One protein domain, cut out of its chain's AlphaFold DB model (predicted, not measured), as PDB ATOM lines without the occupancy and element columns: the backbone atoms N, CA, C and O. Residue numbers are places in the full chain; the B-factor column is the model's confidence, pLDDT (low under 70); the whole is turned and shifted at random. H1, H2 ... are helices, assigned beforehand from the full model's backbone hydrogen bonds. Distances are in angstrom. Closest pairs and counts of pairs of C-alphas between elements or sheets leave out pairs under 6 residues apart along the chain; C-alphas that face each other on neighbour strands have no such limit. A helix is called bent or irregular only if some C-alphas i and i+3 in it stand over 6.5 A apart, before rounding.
ATOM      1  N   SER A  70      45.031   0.802  42.411       92.19
ATOM      2  CA  SER A  70      46.374   0.446  41.955       92.19
ATOM      3  C   SER A  70      46.942   1.507  40.992       92.19
ATOM      4  O   SER A  70      46.178   2.171  40.282       92.19
ATOM      5  N   PRO A  71      48.278   1.627  40.857       88.62
ATOM      6  CA  PRO A  71      48.896   2.556  39.905       88.62
ATOM      7  C   PRO A  71      48.430   2.372  38.451       88.62
ATOM      8  O   PRO A  71      48.321   3.348  37.708       88.62
ATOM      9  N   SER A  72      48.117   1.133  38.051       85.88
ATOM     10  CA  SER A  72      47.575   0.817  36.722       85.88
ATOM     11  C   SER A  72      46.166   1.391  36.525       85.88
ATOM     12  O   SER A  72      45.877   2.006  35.502       85.88
ATOM     13  N   MET A  73      45.302   1.279  37.541       90.12
ATOM     14  CA  MET A  73      43.961   1.875  37.508       90.12
ATOM     15  C   MET A  73      44.024   3.402  37.449       90.12
ATOM     16  O   MET A  73      43.292   4.013  36.675       90.12
ATOM     17  N   ILE A  74      44.928   4.020  38.217       90.25
ATOM     18  CA  ILE A  74      45.151   5.472  38.172       90.25
ATOM     19  C   ILE A  74      45.595   5.896  36.766       90.25
ATOM     20  O   ILE A  74      45.053   6.856  36.224       90.25
ATOM     21  N   PHE A  75      46.526   5.163  36.145       86.00
ATOM     22  CA  PHE A  75      46.949   5.427  34.765       86.00
ATOM     23  C   PHE A  75      45.779   5.353  33.779       86.00
ATOM     24  O   PHE A  75      45.621   6.246  32.949       86.00
ATOM     25  N   ASP A  76      44.946   4.321  33.885       85.81
ATOM     26  CA  ASP A  76      43.796   4.133  33.003       85.81
ATOM     27  C   ASP A  76      42.750   5.243  33.154       85.81
ATOM     28  O   ASP A  76      42.237   5.751  32.151       85.81
ATOM     29  N   ILE A  77      42.473   5.658  34.391       89.38
ATOM     30  CA  ILE A  77      41.575   6.776  34.689       89.38
ATOM     31  C   ILE A  77      42.143   8.070  34.109       89.38
ATOM     32  O   ILE A  77      41.438   8.769  33.380       89.38
ATOM     33  N   GLU A  78      43.412   8.381  34.382       89.31
ATOM     34  CA  GLU A  78      44.060   9.584  33.858       89.31
ATOM     35  C   GLU A  78      44.075   9.573  32.324       89.31
ATOM     36  O   GLU A  78      43.755  10.586  31.708       89.31
ATOM     37  N   ALA A  79      44.310   8.431  31.677       83.31
ATOM     38  CA  ALA A  79      44.311   8.342  30.219       83.31
ATOM     39  C   ALA A  79      42.988   8.758  29.568       83.31
ATOM     40  O   ALA A  79      42.986   9.371  28.496       83.31
ATOM     41  N   VAL A  80      41.865   8.483  30.228       84.75
ATOM     42  CA  VAL A  80      40.536   8.850  29.730       84.75
ATOM     43  C   VAL A  80      40.124  10.241  30.217       84.75
ATOM     44  O   VAL A  80      39.627  11.047  29.430       84.75
ATOM     45  N   ALA A  81      40.337  10.534  31.499       86.94
ATOM     46  CA  ALA A  81      39.740  11.670  32.194       86.94
ATOM     47  C   ALA A  81      40.683  12.867  32.400       86.94
ATOM     48  O   ALA A  81      40.222  13.895  32.901       86.94
ATOM     49  N   TRP A  82      41.962  12.794  31.999       85.94
ATOM     50  CA  TRP A  82      42.968  13.834  32.288       85.94
ATOM     51  C   TRP A  82      42.500  15.249  31.940       85.94
ATOM     52  O   TRP A  82      42.761  16.190  32.688       85.94
ATOM     53  N   PHE A  83      41.796  15.417  30.815       84.25
ATOM     54  CA  PHE A  83      41.314  16.727  30.388       84.25
ATOM     55  C   PHE A  83      40.339  17.320  31.413       84.25
ATOM     56  O   PHE A  83      40.441  18.495  31.768       84.25
ATOM     57  N   GLN A  84      39.425  16.493  31.925       90.00
ATOM     58  CA  GLN A  84      38.469  16.891  32.955       90.00
ATOM     59  C   GLN A  84      39.161  17.149  34.286       90.00
ATOM     60  O   GLN A  84      38.875  18.162  34.919       90.00
ATOM     61  N   MET A  85      40.108  16.289  34.665       91.25
ATOM     62  CA  MET A  85      40.885  16.450  35.894       91.25
ATOM     63  C   MET A  85      41.622  17.791  35.905       91.25
ATOM     64  O   MET A  85      41.424  18.575  36.826       91.25
ATOM     65  N   ILE A  86      42.360  18.129  34.840       89.56
ATOM     66  CA  ILE A  86      43.056  19.423  34.736       89.56
ATOM     67  C   ILE A  86      42.061  20.589  34.763       89.56
ATOM     68  O   ILE A  86      42.279  21.566  35.479       89.56
ATOM     69  N   ARG A  87      40.959  20.496  34.006       88.56
ATOM     70  CA  ARG A  87      39.928  21.547  33.953       88.56
ATOM     71  C   ARG A  87      39.309  21.816  35.327       88.56
ATOM     72  O   ARG A  87      39.050  22.969  35.658       88.56
ATOM     73  N   LEU A  88      39.102  20.763  36.114       91.31
ATOM     74  CA  LEU A  88      38.575  20.808  37.479       91.31
ATOM     75  C   LEU A  88      39.674  20.967  38.547       91.31
ATOM     76  O   LEU A  88      39.366  20.990  39.732       91.31
ATOM     77  N   ARG A  89      40.936  21.154  38.133       90.75
ATOM     78  CA  ARG A  89      42.115  21.373  38.989       90.75
ATOM     79  C   ARG A  89      42.502  20.187  39.885       90.75
ATOM     80  O   ARG A  89      43.185  20.379  40.886       90.75
ATOM     81  N   TYR A  90      42.145  18.971  39.491       90.69
ATOM     82  CA  TYR A  90      42.681  17.750  40.084       90.69
ATOM     83  C   TYR A  90      44.084  17.448  39.535       90.69
ATOM     84  O   TYR A  90      44.283  17.482  38.313       90.69
ATOM     85  N   PRO A  91      45.068  17.150  40.403       88.31
ATOM     86  CA  PRO A  91      46.419  16.831  39.964       88.31
ATOM     87  C   PRO A  91      46.462  15.476  39.254       88.31
ATOM     88  O   PRO A  91      45.766  14.535  39.631       88.31
ATOM     89  N   LEU A  92      47.328  15.373  38.245       88.38
ATOM     90  CA  LEU A  92      47.709  14.089  37.663       88.38
ATOM     91  C   LEU A  92      48.864  13.512  38.482       88.38
ATOM     92  O   LEU A  92      49.890  14.178  38.687       88.38
ATOM     93  N   ASN A  93      48.705  12.279  38.938       85.06
ATOM     94  CA  ASN A  93      49.721  11.554  39.687       85.06
ATOM     95  C   ASN A  93      50.726  10.905  38.741       85.06
ATOM     96  O   ASN A  93      51.890  10.748  39.110       85.06
ATOM     97  N   ASN A  94      50.321  10.580  37.509       79.25
ATOM     98  CA  ASN A  94      51.207   9.879  36.603       79.25
ATOM     99  C   ASN A  94      52.275  10.808  35.983       79.25
ATOM    100  O   ASN A  94      51.939  11.783  35.296       79.25
ATOM    101  N   PRO A  95      53.576  10.502  36.156       69.62
ATOM    102  CA  PRO A  95      54.656  11.307  35.594       69.62
ATOM    103  C   PRO A  95      54.683  11.285  34.058       69.62
ATOM    104  O   PRO A  95      55.015  12.302  33.450       69.62
ATOM    105  N   LEU A  96      54.266  10.192  33.407       65.25
ATOM    106  CA  LEU A  96      54.217  10.117  31.941       65.25
ATOM    107  C   LEU A  96      53.204  11.113  31.376       65.25
ATOM    108  O   LEU A  96      53.512  11.846  30.439       65.25
ATOM    109  N   PHE A  97      52.029  11.238  31.996       68.44
ATOM    110  CA  PHE A  97      51.036  12.227  31.572       68.44
ATOM    111  C   PHE A  97      51.486  13.672  31.798       68.44
ATOM    112  O   PHE A  97      50.987  14.570  31.121       68.44
ATOM    113  N   LYS A  98      52.450  13.948  32.677       64.81
ATOM    114  CA  LYS A  98      53.034  15.296  32.778       64.81
ATOM    115  C   LYS A  98      53.918  15.622  31.573       64.81
ATOM    116  O   LYS A  98      53.911  16.762  31.121       64.81
ATOM    117  N   LEU A  99      54.606  14.617  31.032       66.81
ATOM    118  CA  LEU A  99      55.605  14.760  29.970       66.81
ATOM    119  C   LEU A  99      55.032  14.614  28.550       66.81
ATOM    120  O   LEU A  99      55.644  15.082  27.593       66.81
ATOM    121  N   LEU A 100      53.858  13.993  28.389       67.69
ATOM    122  CA  LEU A 100      53.257  13.803  27.067       67.69
ATOM    123  C   LEU A 100      52.770  15.132  26.446       67.69
ATOM    124  O   LEU A 100      52.058  15.903  27.106       67.69
ATOM    125  N   PRO A 101      53.050  15.385  25.153       70.31
ATOM    126  CA  PRO A 101      52.458  16.507  24.436       70.31
ATOM    127  C   PRO A 101      50.941  16.310  24.289       70.31
ATOM    128  O   PRO A 101      50.434  15.185  24.262       70.31
ATOM    129  N   LYS A 102      50.192  17.417  24.191       68.25
ATOM    130  CA  LYS A 102      48.714  17.404  24.148       68.25
ATOM    131  C   LYS A 102      48.148  16.466  23.074       68.25
ATOM    132  O   LYS A 102      47.174  15.775  23.344       68.25
ATOM    133  N   SER A 103      48.769  16.417  21.895       67.56
ATOM    134  CA  SER A 103      48.378  15.539  20.782       67.56
ATOM    135  C   SER A 103      48.400  14.054  21.159       67.56
ATOM    136  O   SER A 103      47.439  13.340  20.885       67.56
ATOM    137  N   LEU A 104      49.444  13.599  21.860       65.12
ATOM    138  CA  LEU A 104      49.561  12.217  22.332       65.12
ATOM    139  C   LEU A 104      48.513  11.894  23.402       65.12
ATOM    140  O   LEU A 104      47.917  10.822  23.376       65.12
ATOM    141  N   LYS A 105      48.216  12.836  24.303       68.31
ATOM    142  CA  LYS A 105      47.161  12.660  25.316       68.31
ATOM    143  C   LYS A 105      45.769  12.500  24.701       68.31
ATOM    144  O   LYS A 105      44.982  11.680  25.170       68.31
ATOM    145  N   ILE A 106      45.471  13.279  23.659       68.88
ATOM    146  CA  ILE A 106      44.219  13.170  22.895       68.88
ATOM    147  C   ILE A 106      44.151  11.801  22.210       68.88
ATOM    148  O   ILE A 106      43.148  11.107  22.340       68.88
ATOM    149  N   TYR A 107      45.240  11.374  21.566       70.44
ATOM    150  CA  TYR A 107      45.322  10.061  20.926       70.44
ATOM    151  C   TYR A 107      45.081   8.904  21.910       70.44
ATOM    152  O   TYR A 107      44.275   8.020  21.625       70.44
ATOM    153  N   PHE A 108      45.723   8.917  23.085       69.69
ATOM    154  CA  PHE A 108      45.518   7.880  24.103       69.69
ATOM    155  C   PHE A 108      44.071   7.835  24.607       69.69
ATOM    156  O   PHE A 108      43.515   6.746  24.747       69.69
ATOM    157  N   SER A 109      43.455   9.000  24.827       69.25
ATOM    158  CA  SER A 109      42.058   9.097  25.262       69.25
ATOM    159  C   SER A 109      41.099   8.508  24.220       69.25
ATOM    160  O   SER A 109      40.287   7.642  24.551       69.25
ATOM    161  N   GLU A 110      41.241   8.899  22.949       75.31
ATOM    162  CA  GLU A 110      40.402   8.392  21.855       75.31
ATOM    163  C   GLU A 110      40.594   6.887  21.632       75.31
ATOM    164  O   GLU A 110      39.621   6.145  21.480       75.31
ATOM    165  N   ASN A 111      41.835   6.398  21.678       76.19
ATOM    166  CA  ASN A 111      42.116   4.980  21.471       76.19
ATOM    167  C   ASN A 111      41.540   4.112  22.607       76.19
ATOM    168  O   ASN A 111      40.856   3.122  22.347       76.19
ATOM    169  N   LYS A 112      41.719   4.526  23.872       76.56
ATOM    170  CA  LYS A 112      41.144   3.828  25.037       76.56
ATOM    171  C   LYS A 112      39.610   3.844  24.991       76.56
ATOM    172  O   LYS A 112      38.976   2.816  25.218       76.56
ATOM    173  N   LYS A 113      39.001   4.980  24.627       76.25
ATOM    174  CA  LYS A 113      37.544   5.111  24.448       76.25
ATOM    175  C   LYS A 113      37.015   4.165  23.367       76.25
ATOM    176  O   LYS A 113      36.004   3.496  23.576       76.25
ATOM    177  N   ASN A 114      37.714   4.063  22.238       74.75
ATOM    178  CA  ASN A 114      37.367   3.130  21.168       74.75
ATOM    179  C   ASN A 114      37.478   1.669  21.619       74.75
ATOM    180  O   ASN A 114      36.573   0.884  21.337       74.75
ATOM    181  N   GLN A 115      38.521   1.320  22.374       78.56
ATOM    182  CA  GLN A 115      38.704  -0.024  22.926       78.56
ATOM    183  C   GLN A 115      37.574  -0.413  23.894       78.56
ATOM    184  O   GLN A 115      37.004  -1.497  23.768       78.56
ATOM    185  N   ILE A 116      37.183   0.488  24.803       75.44
ATOM    186  CA  ILE A 116      36.052   0.272  25.725       75.44
ATOM    187  C   ILE A 116      34.747   0.093  24.940       75.44
ATOM    188  O   ILE A 116      33.991  -0.847  25.184       75.44
ATOM    189  N   ASN A 117      34.495   0.944  23.941       77.69
ATOM    190  CA  ASN A 117      33.306   0.829  23.093       77.69
ATOM    191  C   ASN A 117      33.259  -0.499  22.324       77.69
ATOM    192  O   ASN A 117      32.179  -1.060  22.132       77.69
ATOM    193  N   GLN A 118      34.408  -1.016  21.881       79.62
ATOM    194  CA  GLN A 118      34.496  -2.333  21.250       79.62
ATOM    195  C   GLN A 118      34.183  -3.461  22.240       79.62
ATOM    196  O   GLN A 118      33.387  -4.335  21.902       79.62
ATOM    197  N   GLN A 119      34.717  -3.403  23.463       80.69
ATOM    198  CA  GLN A 119      34.426  -4.383  24.518       80.69
ATOM    199  C   GLN A 119      32.937  -4.404  24.901       80.69
ATOM    200  O   GLN A 119      32.335  -5.471  25.026       80.69
ATOM    201  N   ILE A 120      32.305  -3.234  25.026       80.06
ATOM    202  CA  ILE A 120      30.862  -3.135  25.290       80.06
ATOM    203  C   ILE A 120      30.066  -3.747  24.130       80.06
ATOM    204  O   ILE A 120      29.158  -4.547  24.355       80.06
ATOM    205  N   LYS A 121      30.426  -3.433  22.878       84.12
ATOM    206  CA  LYS A 121      29.770  -4.011  21.693       84.12
ATOM    207  C   LYS A 121      29.928  -5.529  21.614       84.12
ATOM    208  O   LYS A 121      28.988  -6.187  21.178       84.12
ATOM    209  N   SER A 122      31.069  -6.092  22.015       80.94
ATOM    210  CA  SER A 122      31.244  -7.549  22.039       80.94
ATOM    211  C   SER A 122      30.408  -8.214  23.132       80.94
ATOM    212  O   SER A 122      29.807  -9.247  22.866       80.94
ATOM    213  N   LEU A 123      30.289  -7.597  24.313       77.12
ATOM    214  CA  LEU A 123      29.467  -8.111  25.419       77.12
ATOM    215  C   LEU A 123      27.961  -8.051  25.124       77.12
ATOM    216  O   LEU A 123      27.207  -8.917  25.557       77.12
ATOM    217  N   LEU A 124      27.515  -7.042  24.370       73.88
ATOM    218  CA  LEU A 124      26.121  -6.922  23.928       73.88
ATOM    219  C   LEU A 124      25.762  -7.888  22.789       73.88
ATOM    220  O   LEU A 124      24.586  -8.149  22.584       73.88
ATOM    221  N   ARG A 125      26.751  -8.404  22.045       70.31
ATOM    222  CA  ARG A 125      26.555  -9.411  20.984       70.31
ATOM    223  C   ARG A 125      26.616 -10.855  21.492       70.31
ATOM    224  O   ARG A 125      26.272 -11.757  20.739       70.31
ATOM    225  N   SER A 126      27.087 -11.079  22.719       60.09
ATOM    226  CA  SER A 126      27.183 -12.403  23.351       60.09
ATOM    227  C   SER A 126      25.999 -12.735  24.277       60.09
ATOM    228  O   SER A 126      26.106 -13.661  25.078       60.09
ATOM    229  N   LYS A 127      24.908 -11.964  24.209       53.00
ATOM    230  CA  LYS A 127      23.602 -12.222  24.836       53.00
ATOM    231  C   LYS A 127      22.550 -12.332  23.743       53.00
ATOM    232  O   LYS A 127      21.611 -13.125  23.947       53.00
TER     233      LYS A 127
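This is residues 70 to 127 of the 127 residues of the protein "Sulfotransferase" of Okeania sp. SIO3B3 (UniProt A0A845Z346). A long helix, H3, packs with residues 105 to 113 on the kink of a sharply bent helix, H1, and its far part sticks out from the body as a free arm, residues 114 to 127. A very short helix, H2, sits near H1 beyond the start of H3, and together with H1 and the first part of H3 it makes a small, compact body. The printed part has 58 residues with three named helices, in the order H1, H2, H3, and no named strand; the class is all helix. The whole is loose, with a radius of gyration of the C-alphas of 13.3 A, and elongated, spanning 40 by 25 by 19 A, the arm making much of the length.

H3, residues 102 to 125, touches H1, residues 71 to 87, with its residues 105 to 113 alone, and H1 touches it with residues 79 to 81 alone. The closest C-alphas of the two are those of Val 80 and Ser 109, 4.7 A apart. Their lines stand at a steep tilt of 63 degrees and run opposite ways, though the line of H1 is a rough one. H1 has a kink of 78 degrees near residue 81 and is irregular, with C-alphas 80 and 83 at 7.9 A. H2, residues 95 to 99, is close to H1 but not clearly touching; their closest C-alphas are those of Glu 78 and Phe 97, 7.8 A apart. H2 and H3 are also close but not clearly touching, their closest C-alphas being those of Phe 97 and Lys 105, at 7.4 A. In H2 and H3 every O i to N i+4 pair is within hydrogen-bond range; in H1 it is 11 of 13.

H3 has 24 residues, begins with C-alpha 102 at (48.714, 17.404, 24.148), ends with C-alpha 125 at (26.555, -9.411, 20.984), and measures 34.9 A from first to last C-alpha. H1 has 17 residues and measures 21.8 A, with C-alpha 71 at (48.896, 2.556, 39.905). H2 has 5 residues, from Pro 95 to Leu 99, and measures 6.7 A.

The two C-alphas farthest apart in the domain are those of Leu 99 and Lys 127, at 42.2 A. Residues 114 to 127, of which 114 to 125 belong to H3, stand free; without them the body has 44 residues, spans 22 by 21 by 18 A and has a radius of gyration of 9.6 A. The link from H1 to H2 is short, with 7 residues, and the link from H2 to H3 is tight, with 2. The printed part has no cut and ends at residue 127, the chain's last residue. The mean pLDDT of the printed part is 78.7, and it is under 70 at residues 95 to 100, 102 to 106, 108 to 109 and 126 to 127.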